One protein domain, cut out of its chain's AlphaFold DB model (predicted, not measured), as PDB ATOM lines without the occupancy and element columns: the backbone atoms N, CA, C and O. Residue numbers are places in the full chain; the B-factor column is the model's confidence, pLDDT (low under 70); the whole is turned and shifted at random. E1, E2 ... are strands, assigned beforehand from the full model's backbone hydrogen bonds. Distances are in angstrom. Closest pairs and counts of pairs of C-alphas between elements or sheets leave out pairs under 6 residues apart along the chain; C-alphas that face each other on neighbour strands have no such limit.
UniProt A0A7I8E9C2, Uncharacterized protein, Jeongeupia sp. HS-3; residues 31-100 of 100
ATOM      1  N   ASN A  31     -16.204 -86.777 -11.431       94.75
ATOM      2  CA  ASN A  31     -16.387 -85.608 -12.289       94.75
ATOM      3  C   ASN A  31     -17.244 -84.523 -11.609       94.75
ATOM      4  O   ASN A  31     -18.331 -84.213 -12.107       94.75
ATOM      5  N   PRO A  32     -16.807 -83.988 -10.449       92.62
ATOM      6  CA  PRO A  32     -17.515 -82.894  -9.794       92.62
ATOM      7  C   PRO A  32     -17.541 -81.659 -10.703       92.62
ATOM      8  O   PRO A  32     -16.516 -81.279 -11.274       92.62
ATOM      9  N   PHE A  33     -18.699 -81.013 -10.808       89.88
ATOM     10  CA  PHE A  33     -18.901 -79.799 -11.593       89.88
ATOM     11  C   PHE A  33     -19.302 -78.638 -10.675       89.88
ATOM     12  O   PHE A  33     -20.087 -78.818  -9.747       89.88
ATOM     13  N   GLU A  34     -18.716 -77.459 -10.919       86.88
ATOM     14  CA  GLU A  34     -18.908 -76.235 -10.121       86.88
ATOM     15  C   GLU A  34     -18.690 -76.413  -8.609       86.88
ATOM     16  O   GLU A  34     -19.565 -76.175  -7.784       86.88
ATOM     17  N   LEU A  35     -17.474 -76.801  -8.223       86.31
ATOM     18  CA  LEU A  35     -17.091 -76.877  -6.816       86.31
ATOM     19  C   LEU A  35     -17.080 -75.476  -6.177       86.31
ATOM     20  O   LEU A  35     -16.266 -74.624  -6.538       86.31
ATOM     21  N   ILE A  36     -17.962 -75.254  -5.203       90.19
ATOM     22  CA  ILE A  36     -18.111 -73.991  -4.473       90.19
ATOM     23  C   ILE A  36     -17.607 -74.188  -3.043       90.19
ATOM     24  O   ILE A  36     -18.110 -75.038  -2.311       90.19
ATOM     25  N   VAL A  37     -16.632 -73.378  -2.632       86.94
ATOM     26  CA  VAL A  37     -16.150 -73.321  -1.246       86.94
ATOM     27  C   VAL A  37     -16.543 -71.977  -0.653       86.94
ATOM     28  O   VAL A  37     -16.116 -70.939  -1.158       86.94
ATOM     29  N   ASP A  38     -17.332 -71.996   0.417       87.06
ATOM     30  CA  ASP A  38     -17.729 -70.799   1.159       87.06
ATOM     31  C   ASP A  38     -17.378 -70.958   2.638       87.06
ATOM     32  O   ASP A  38     -18.071 -71.633   3.400       87.06
ATOM     33  N   GLY A  39     -16.247 -70.369   3.036       85.38
ATOM     34  CA  GLY A  39     -15.731 -70.453   4.398       85.38
ATOM     35  C   GLY A  39     -15.432 -71.895   4.814       85.38
ATOM     36  O   GLY A  39     -14.380 -72.434   4.473       85.38
ATOM     37  N   THR A  40     -16.346 -72.493   5.580       83.94
ATOM     38  CA  THR A  40     -16.259 -73.876   6.076       83.94
ATOM     39  C   THR A  40     -17.083 -74.868   5.259       83.94
ATOM     40  O   THR A  40     -16.978 -76.065   5.492       83.94
ATOM     41  N   THR A  41     -17.879 -74.396   4.296       85.81
ATOM     42  CA  THR A  41     -18.805 -75.238   3.539       85.81
ATOM     43  C   THR A  41     -18.268 -75.552   2.146       85.81
ATOM     44  O   THR A  41     -17.847 -74.658   1.410       85.81
ATOM     45  N   LEU A  42     -18.335 -76.825   1.760       86.44
ATOM     46  CA  LEU A  42     -18.112 -77.303   0.399       86.44
ATOM     47  C   LEU A  42     -19.457 -77.680  -0.227       86.44
ATOM     48  O   LEU A  42     -20.174 -78.522   0.310       86.44
ATOM     49  N   LYS A  43     -19.768 -77.104  -1.387       91.00
ATOM     50  CA  LYS A  43     -20.963 -77.413  -2.176       91.00
ATOM     51  C   LYS A  43     -20.561 -77.891  -3.560       91.00
ATOM     52  O   LYS A  43     -19.712 -77.287  -4.212       91.00
ATOM     53  N   ILE A  44     -21.186 -78.971  -4.002       90.75
ATOM     54  CA  ILE A  44     -21.017 -79.533  -5.338       90.75
ATOM     55  C   ILE A  44     -22.422 -79.662  -5.919       90.75
ATOM     56  O   ILE A  44     -23.163 -80.551  -5.499       90.75
ATOM     57  N   PRO A  45     -22.826 -78.755  -6.822       88.44
ATOM     58  CA  PRO A  45     -24.140 -78.791  -7.446       88.44
ATOM     59  C   PRO A  45     -24.348 -80.054  -8.275       88.44
ATOM     60  O   PRO A  45     -25.389 -80.693  -8.154       88.44
ATOM     61  N   GLU A  46     -23.345 -80.446  -9.062       89.94
ATOM     62  CA  GLU A  46     -23.468 -81.521 -10.042       89.94
ATOM     63  C   GLU A  46     -22.265 -82.473 -10.007       89.94
ATOM     64  O   GLU A  46     -21.122 -82.073  -9.777       89.94
ATOM     65  N   ALA A  47     -22.520 -83.758 -10.255       93.38
ATOM     66  CA  ALA A  47     -21.496 -84.786 -10.414       93.38
ATOM     67  C   ALA A  47     -22.010 -85.921 -11.314       93.38
ATOM     68  O   ALA A  47     -23.218 -86.150 -11.433       93.38
ATOM     69  N   SER A  48     -21.089 -86.666 -11.931       94.62
ATOM     70  CA  SER A  48     -21.461 -87.865 -12.697       94.62
ATOM     71  C   SER A  48     -21.858 -89.017 -11.778       94.62
ATOM     72  O   SER A  48     -22.820 -89.729 -12.065       94.62
ATOM     73  N   ILE A  49     -21.109 -89.197 -10.683       95.50
ATOM     74  CA  ILE A  49     -21.357 -90.225  -9.671       95.50
ATOM     75  C   ILE A  49     -21.093 -89.634  -8.289       95.50
ATOM     76  O   ILE A  49     -20.073 -88.980  -8.080       95.50
ATOM     77  N   VAL A  50     -21.986 -89.910  -7.343       95.50
ATOM     78  CA  VAL A  50     -21.769 -89.670  -5.914       95.50
ATOM     79  C   VAL A  50     -21.935 -90.995  -5.194       95.50
ATOM     80  O   VAL A  50     -23.018 -91.579  -5.217       95.50
ATOM     81  N   LYS A  51     -20.871 -91.478  -4.554       96.56
ATOM     82  CA  LYS A  51     -20.875 -92.723  -3.791       96.56
ATOM     83  C   LYS A  51     -20.466 -92.469  -2.351       96.56
ATOM     84  O   LYS A  51     -19.338 -92.078  -2.080       96.56
ATOM     85  N   TRP A  52     -21.365 -92.753  -1.424       95.62
ATOM     86  CA  TRP A  52     -21.092 -92.731   0.006       95.62
ATOM     87  C   TRP A  52     -21.027 -94.170   0.513       95.62
ATOM     88  O   TRP A  52     -21.979 -94.918   0.315       95.62
ATOM     89  N   SER A  53     -19.923 -94.577   1.140       96.56
ATOM     90  CA  SER A  53     -19.729 -95.924   1.700       96.56
ATOM     91  C   SER A  53     -19.436 -95.852   3.198       96.56
ATOM     92  O   SER A  53     -18.665 -94.999   3.629       96.56
ATOM     93  N   TRP A  54     -20.028 -96.741   3.993       95.12
ATOM     94  CA  TRP A  54     -19.888 -96.779   5.455       95.12
ATOM     95  C   TRP A  54     -20.015 -98.209   5.981       95.12
ATOM     96  O   TRP A  54     -20.565 -99.072   5.309       95.12
ATOM     97  N   TYR A  55     -19.535 -98.473   7.194       94.06
ATOM     98  CA  TYR A  55     -19.754 -99.759   7.862       94.06
ATOM     99  C   TYR A  55     -21.002 -99.703   8.752       94.06
ATOM    100  O   TYR A  55     -21.306 -98.652   9.319       94.06
ATOM    101  N   LEU A  56     -21.717-100.823   8.902       91.00
ATOM    102  CA  LEU A  56     -22.850-100.931   9.824       91.00
ATOM    103  C   LEU A  56     -22.443-100.537  11.247       91.00
ATOM    104  O   LEU A  56     -21.425-100.979  11.779       91.00
ATOM    105  N   TYR A  57     -23.265 -99.694  11.866       86.12
ATOM    106  CA  TYR A  57     -22.985 -99.171  13.193       86.12
ATOM    107  C   TYR A  57     -23.074-100.270  14.256       86.12
ATOM    108  O   TYR A  57     -24.034-101.038  14.281       86.12
ATOM    109  N   GLY A  58     -22.087-100.318  15.153       88.19
ATOM    110  CA  GLY A  58     -21.999-101.333  16.209       88.19
ATOM    111  C   GLY A  58     -21.415-102.679  15.767       88.19
ATOM    112  O   GLY A  58     -21.186-103.532  16.619       88.19
ATOM    113  N   GLU A  59     -21.122-102.854  14.478       90.44
ATOM    114  CA  GLU A  59     -20.544-104.082  13.929       90.44
ATOM    115  C   GLU A  59     -19.023-103.976  13.729       90.44
ATOM    116  O   GLU A  59     -18.438-102.890  13.658       90.44
ATOM    117  N   ILE A  60     -18.359-105.128  13.602       92.56
ATOM    118  CA  ILE A  60     -16.947-105.177  13.200       92.56
ATOM    119  C   ILE A  60     -16.840-104.731  11.737       92.56
ATOM    120  O   ILE A  60     -17.583-105.195  10.872       92.56
ATOM    121  N   LYS A  61     -15.879-103.849  11.445       93.06
ATOM    122  CA  LYS A  61     -15.587-103.412  10.075       93.06
ATOM    123  C   LYS A  61     -15.124-104.598   9.233       93.06
ATOM    124  O   LYS A  61     -14.028-105.118   9.443       93.06
ATOM    125  N   SER A  62     -15.944-104.997   8.272       93.81
ATOM    126  CA  SER A  62     -15.665-106.084   7.342       93.81
ATOM    127  C   SER A  62     -16.396-105.846   6.013       93.81
ATOM    128  O   SER A  62     -17.269-104.978   5.938       93.81
ATOM    129  N   PRO A  63     -16.049-106.568   4.935       93.31
ATOM    130  CA  PRO A  63     -16.761-106.455   3.662       93.31
ATOM    131  C   PRO A  63     -18.268-106.727   3.772       93.31
ATOM    132  O   PRO A  63     -19.050-106.127   3.045       93.31
ATOM    133  N   GLU A  64     -18.683-107.597   4.692       94.38
ATOM    134  CA  GLU A  64     -20.087-107.962   4.919       94.38
ATOM    135  C   GLU A  64     -20.888-106.841   5.590       94.38
ATOM    136  O   GLU A  64     -22.104-106.764   5.429       94.38
ATOM    137  N   THR A  65     -20.211-105.966   6.338       93.94
ATOM    138  CA  THR A  65     -20.828-104.831   7.035       93.94
ATOM    139  C   THR A  65     -20.689-103.528   6.254       93.94
ATOM    140  O   THR A  65     -21.218-102.506   6.686       93.94
ATOM    141  N   LEU A  66     -20.007-103.550   5.104       96.00
ATOM    142  CA  LEU A  66     -19.835-102.399   4.226       96.00
ATOM    143  C   LEU A  66     -21.116-102.125   3.426       96.00
ATOM    144  O   LEU A  66     -21.540-102.910   2.577       96.00
ATOM    145  N   MET A  67     -21.688-100.958   3.667       96.00
ATOM    146  CA  MET A  67     -22.859-100.416   2.998       96.00
ATOM    147  C   MET A  67     -22.464 -99.264   2.077       96.00
ATOM    148  O   MET A  67     -21.449 -98.601   2.298       96.00
ATOM    149  N   TYR A  68     -23.271 -99.010   1.048       95.88
ATOM    150  CA  TYR A  68     -23.111 -97.837   0.200       95.88
ATOM    151  C   TYR A  68     -24.433 -97.290  -0.340       95.88
ATOM    152  O   TYR A  68     -25.388 -98.032  -0.569       95.88
ATOM    153  N   TYR A  69     -24.445 -95.992  -0.623       95.06
ATOM    154  CA  TYR A  69     -25.385 -95.311  -1.501       95.06
ATOM    155  C   TYR A  69     -24.597 -94.804  -2.691       95.06
ATOM    156  O   TYR A  69     -23.539 -94.205  -2.522       95.06
ATOM    157  N   GLU A  70     -25.102 -95.046  -3.888       95.44
ATOM    158  CA  GLU A  70     -24.506 -94.553  -5.113       95.44
ATOM    159  C   GLU A  70     -25.587 -93.924  -5.980       95.44
ATOM    160  O   GLU A  70     -26.616 -94.540  -6.255       95.44
ATOM    161  N   TYR A  71     -25.336 -92.700  -6.418       93.38
ATOM    162  CA  TYR A  71     -26.181 -91.963  -7.342       93.38
ATOM    163  C   TYR A  71     -25.391 -91.687  -8.607       93.38
ATOM    164  O   TYR A  71     -24.221 -91.312  -8.532       93.38
ATOM    165  N   ARG A  72     -26.022 -91.879  -9.762       93.69
ATOM    166  CA  ARG A  72     -25.413 -91.671 -11.075       93.69
ATOM    167  C   ARG A  72     -26.341 -90.857 -11.954       93.69
ATOM    168  O   ARG A  72     -27.548 -91.091 -11.947       93.69
ATOM    169  N   THR A  73     -25.776 -89.959 -12.747       90.19
ATOM    170  CA  THR A  73     -26.537 -89.234 -13.768       90.19
ATOM    171  C   THR A  73     -26.496 -90.014 -15.080       90.19
ATOM    172  O   THR A  73     -25.460 -90.101 -15.733       90.19
ATOM    173  N   GLU A  74     -27.633 -90.575 -15.492       88.62
ATOM    174  CA  GLU A  74     -27.788 -91.328 -16.737       88.62
ATOM    175  C   GLU A  74     -28.882 -90.689 -17.600       88.62
ATOM    176  O   GLU A  74     -30.042 -90.606 -17.201       88.62
ATOM    177  N   ASN A  75     -28.528 -90.227 -18.806       87.62
ATOM    178  CA  ASN A  75     -29.461 -89.582 -19.747       87.62
ATOM    179  C   ASN A  75     -30.280 -88.430 -19.122       87.62
ATOM    180  O   ASN A  75     -31.477 -88.294 -19.382       87.62
ATOM    181  N   GLY A  76     -29.643 -87.621 -18.268       83.69
ATOM    182  CA  GLY A  76     -30.284 -86.500 -17.572       83.69
ATOM    183  C   GLY A  76     -31.215 -86.907 -16.425       83.69
ATOM    184  O   GLY A  76     -32.013 -86.091 -15.976       83.69
ATOM    185  N   ARG A  77     -31.151 -88.162 -15.963       85.06
ATOM    186  CA  ARG A  77     -31.894 -88.658 -14.798       85.06
ATOM    187  C   ARG A  77     -30.938 -89.182 -13.743       85.06
ATOM    188  O   ARG A  77     -29.924 -89.787 -14.079       85.06
ATOM    189  N   VAL A  78     -31.300 -89.012 -12.477       88.62
ATOM    190  CA  VAL A  78     -30.564 -89.621 -11.369       88.62
ATOM    191  C   VAL A  78     -31.047 -91.056 -11.170       88.62
ATOM    192  O   VAL A  78     -32.231 -91.306 -10.944       88.62
ATOM    193  N   VAL A  79     -30.119 -92.005 -11.252       90.50
ATOM    194  CA  VAL A  79     -30.323 -93.423 -10.941       90.50
ATOM    195  C   VAL A  79     -29.613 -93.730  -9.627       90.50
ATOM    196  O   VAL A  79     -28.473 -93.318  -9.427       90.50
ATOM    197  N   SER A  80     -30.279 -94.450  -8.724       91.69
ATOM    198  CA  SER A  80     -29.718 -94.846  -7.429       91.69
ATOM    199  C   SER A  80     -29.441 -96.348  -7.367       91.69
ATOM    200  O   SER A  80     -30.318 -97.151  -7.696       91.69
ATOM    201  N   CYS A  81     -28.275 -96.732  -6.859       92.88
ATOM    202  CA  CYS A  81     -27.907 -98.103  -6.521       92.88
ATOM    203  C   CYS A  81     -27.425 -98.166  -5.066       92.88
ATOM    204  O   CYS A  81     -26.720 -97.278  -4.592       92.88
ATOM    205  N   THR A  82     -27.811 -99.204  -4.328       95.44
ATOM    206  CA  THR A  82     -27.424 -99.371  -2.923       95.44
ATOM    207  C   THR A  82     -27.516-100.836  -2.506       95.44
ATOM    208  O   THR A  82     -28.365-101.568  -3.015       95.44
ATOM    209  N   ASN A  83     -26.662-101.261  -1.571       94.31
ATOM    210  CA  ASN A  83     -26.823-102.513  -0.820       94.31
ATOM    211  C   ASN A  83     -27.376-102.278   0.603       94.31
ATOM    212  O   ASN A  83     -27.528-103.232   1.365       94.31
ATOM    213  N   SER A  84     -27.677-101.026   0.959       90.75
ATOM    214  CA  SER A  84     -28.254-100.652   2.248       90.75
ATOM    215  C   SER A  84     -29.718-101.099   2.322       90.75
ATOM    216  O   SER A  84     -30.470-100.896   1.363       90.75
ATOM    217  N   PRO A  85     -30.179-101.637   3.465       89.44
ATOM    218  CA  PRO A  85     -31.593-101.949   3.670       89.44
ATOM    219  C   PRO A  85     -32.464-100.688   3.814       89.44
ATOM    220  O   PRO A  85     -33.690-100.791   3.857       89.44
ATOM    221  N   TRP A  86     -31.852 -99.501   3.884       86.56
ATOM    222  CA  TRP A  86     -32.531 -98.216   4.026       86.56
ATOM    223  C   TRP A  86     -32.382 -97.398   2.739       86.56
ATOM    224  O   TRP A  86     -31.505 -96.541   2.673       86.56
ATOM    225  N   PRO A  87     -33.175 -97.651   1.685       78.94
ATOM    226  CA  PRO A  87     -33.019 -96.928   0.432       78.94
ATOM    227  C   PRO A  87     -33.352 -95.445   0.616       78.94
ATOM    228  O   PRO A  87     -34.398 -95.080   1.155       78.94
ATOM    229  N   THR A  88     -32.470 -94.594   0.117       80.56
ATOM    230  CA  THR A  88     -32.654 -93.148   0.019       80.56
ATOM    231  C   THR A  88     -33.114 -92.794  -1.392       80.56
ATOM    232  O   THR A  88     -32.792 -93.489  -2.359       80.56
ATOM    233  N   ARG A  89     -33.904 -91.727  -1.530       78.94
ATOM    234  CA  ARG A  89     -34.312 -91.205  -2.839       78.94
ATOM    235  C   ARG A  89     -33.668 -89.840  -3.047       78.94
ATOM    236  O   ARG A  89     -33.728 -89.039  -2.117       78.94
ATOM    237  N   PRO A  90     -33.089 -89.576  -4.229       76.75
ATOM    238  CA  PRO A  90     -32.674 -88.226  -4.566       76.75
ATOM    239  C   PRO A  90     -33.909 -87.319  -4.624       76.75
ATOM    240  O   PRO A  90     -35.006 -87.771  -4.975       76.75
ATOM    241  N   ILE A  91     -33.728 -86.055  -4.257       80.62
ATOM    242  CA  ILE A  91     -34.756 -85.021  -4.340       80.62
ATOM    243  C   ILE A  91     -34.369 -84.091  -5.491       80.62
ATOM    244  O   ILE A  91     -33.242 -83.600  -5.555       80.62
ATOM    245  N   ASP A  92     -35.300 -83.871  -6.418       77.56
ATOM    246  CA  ASP A  92     -35.064 -82.996  -7.564       77.56
ATOM    247  C   ASP A  92     -34.746 -81.568  -7.096       77.56
ATOM    248  O   ASP A  92     -35.504 -80.967  -6.331       77.56
ATOM    249  N   GLY A  93     -33.640 -81.014  -7.597       78.06
ATOM    250  CA  GLY A  93     -33.193 -79.652  -7.294       78.06
ATOM    251  C   GLY A  93     -32.268 -79.515  -6.079       78.06
ATOM    252  O   GLY A  93     -31.895 -78.390  -5.752       78.06
ATOM    253  N   GLU A  94     -31.882 -80.613  -5.423       83.56
ATOM    254  CA  GLU A  94     -30.849 -80.593  -4.378       83.56
ATOM    255  C   GLU A  94     -29.425 -80.647  -4.954       83.56
ATOM    256  O   GLU A  94     -29.196 -81.126  -6.065       83.56
ATOM    257  N   LEU A  95     -28.460 -80.144  -4.174       82.38
ATOM    258  CA  LEU A  95     -27.035 -80.250  -4.487       82.38
ATOM    259  C   LEU A  95     -26.611 -81.723  -4.513       82.38
ATOM    260  O   LEU A  95     -27.053 -82.510  -3.677       82.38
ATOM    261  N   ALA A  96     -25.684 -82.078  -5.402       81.50
ATOM    262  CA  ALA A  96     -25.078 -83.406  -5.389       81.50
ATOM    263  C   ALA A  96     -24.371 -83.701  -4.051       81.50
ATOM    264  O   ALA A  96     -24.470 -84.816  -3.541       81.50
ATOM    265  N   VAL A  97     -23.675 -82.708  -3.476       85.31
ATOM    266  CA  VAL A  97     -23.057 -82.786  -2.141       85.31
ATOM    267  C   VAL A  97     -23.051 -81.416  -1.453       85.31
ATOM    268  O   VAL A  97     -22.695 -80.408  -2.061       85.31
ATOM    269  N   GLU A  98     -23.341 -81.403  -0.152       87.75
ATOM    270  CA  GLU A  98     -23.056 -80.294   0.766       87.75
ATOM    271  C   GLU A  98     -22.340 -80.843   2.011       87.75
ATOM    272  O   GLU A  98     -22.851 -81.742   2.680       87.75
ATOM    273  N   LEU A  99     -21.142 -80.335   2.305       83.88
ATOM    274  CA  LEU A  99     -20.380 -80.632   3.524       83.88
ATOM    275  C   LEU A  99     -20.183 -79.328   4.303       83.88
ATOM    276  O   LEU A  99     -19.753 -78.344   3.703       83.88
ATOM    277  N   CYS A 100     -20.466 -79.327   5.609       80.44
ATOM    278  CA  CYS A 100     -20.425 -78.144   6.482       80.44
ATOM    279  C   CYS A 100     -19.398 -78.260   7.608       80.44
ATOM    280  O   CYS A 100     -19.171 -79.399   8.081       80.44
TER     281      CYS A 100
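AT A GLANCE: This is residues 31 to 100 of the 100 residues of an uncharacterized protein of Jeongeupia sp. HS-3 (UniProt A0A7I8E9C2). Two small three-stranded sheets stand at an angle to each other, like the two arms of a V: a long twisted ribbon of E3, E4 and E5, and a much shorter one of E1, E2 and E6 near the end where E3 begins. A long loop without named strands, residues 83 to 96, leaves the end of E5 and swings back to bring E6 into the short sheet, and the two sheets have few contacts between them. The printed part has 70 residues with six named strands, E1 to E6 in chain order, and no named helix; the sheet orders are E3 - E4 - E5 and E1 - E2 - E6, both antiparallel throughout. The class is all strand, though under half of the residues, 32 of 70, are in named strands. The whole is loose, with a radius of gyration of the C-alphas of 14.0 A and spans of 37 by 33 by 19 A.

HOW THE PARTS SIT: Begin with the larger sheet, where E3, residues 49 to 55, E4, residues 66 to 74, and E5, residues 77 to 82, form a meander, each strand the antiparallel neighbour of the one before. E4 is the inner strand, and E3 and E5 are the edge strands. E3 and E4 are a hairpin with 172 degrees between their directions; look for N 52 and O 69 at 2.8 A and N 67 and O 54 at 2.7 A, both within hydrogen-bond range. E4 and E5 are a hairpin too, at 165 degrees, with N 70 and O 81 at 2.8 A and N 79 and O 72 at 2.8 A within hydrogen-bond range. Now turn to the smaller sheet, with E1, residues 36 to 38, E2, residues 41 to 44, and E6, residues 97 to 99. E2 is its inner strand. E1 and E2 are an antiparallel hairpin at 166 degrees, with N 36 and O 43 at 2.9 A within hydrogen-bond range. E2 and E6 are antiparallel at 172 degrees, with N 44 and O 97 at 2.8 A within hydrogen-bond range. Between the sheets, the closest C-alphas of E3 and E6 are those of Val 50 and Val 97, 8.0 A apart. Among the pairs that are apart are E2 and E3, E5 and E6, and E4 and E6.

IN THESE COORDINATES: Find C-alpha 66 at (-19.835, -102.399, 4.226); from there E4, the longest strand, runs 25.0 A to C-alpha 74 at (-27.788, -91.328, -16.737). Beside it, E3 covers 20.0 A from Ile 49 to Tyr 55, and E5 covers 16.6 A from Arg 77 to Thr 82. The short strands are E1, Ile 36 to Asp 38, at 6.5 A; E2, Thr 41 to Ile 44, at 10.1 A; and E6, Val 97 to Leu 99, at 6.6 A. Look for the start of E1 at C-alpha 36, (-18.111, -73.991, -4.473), and for the end of E6 at C-alpha 99, (-20.380, -80.632, 3.524).

THE WHOLE: The two C-alphas farthest apart are those of Gly 58 and Asn 75, at 38.6 A. The printed part runs from residue 31 to residue 100, the chain's last residue, and has no cut. The links E1 to E2, E2 to E3 and E4 to E5 are tight, E3 to E4 is short with 10 residues, and E5 to E6 is long with 14 residues. The mean pLDDT of the printed part is 89.2, and no printed residue is under 70.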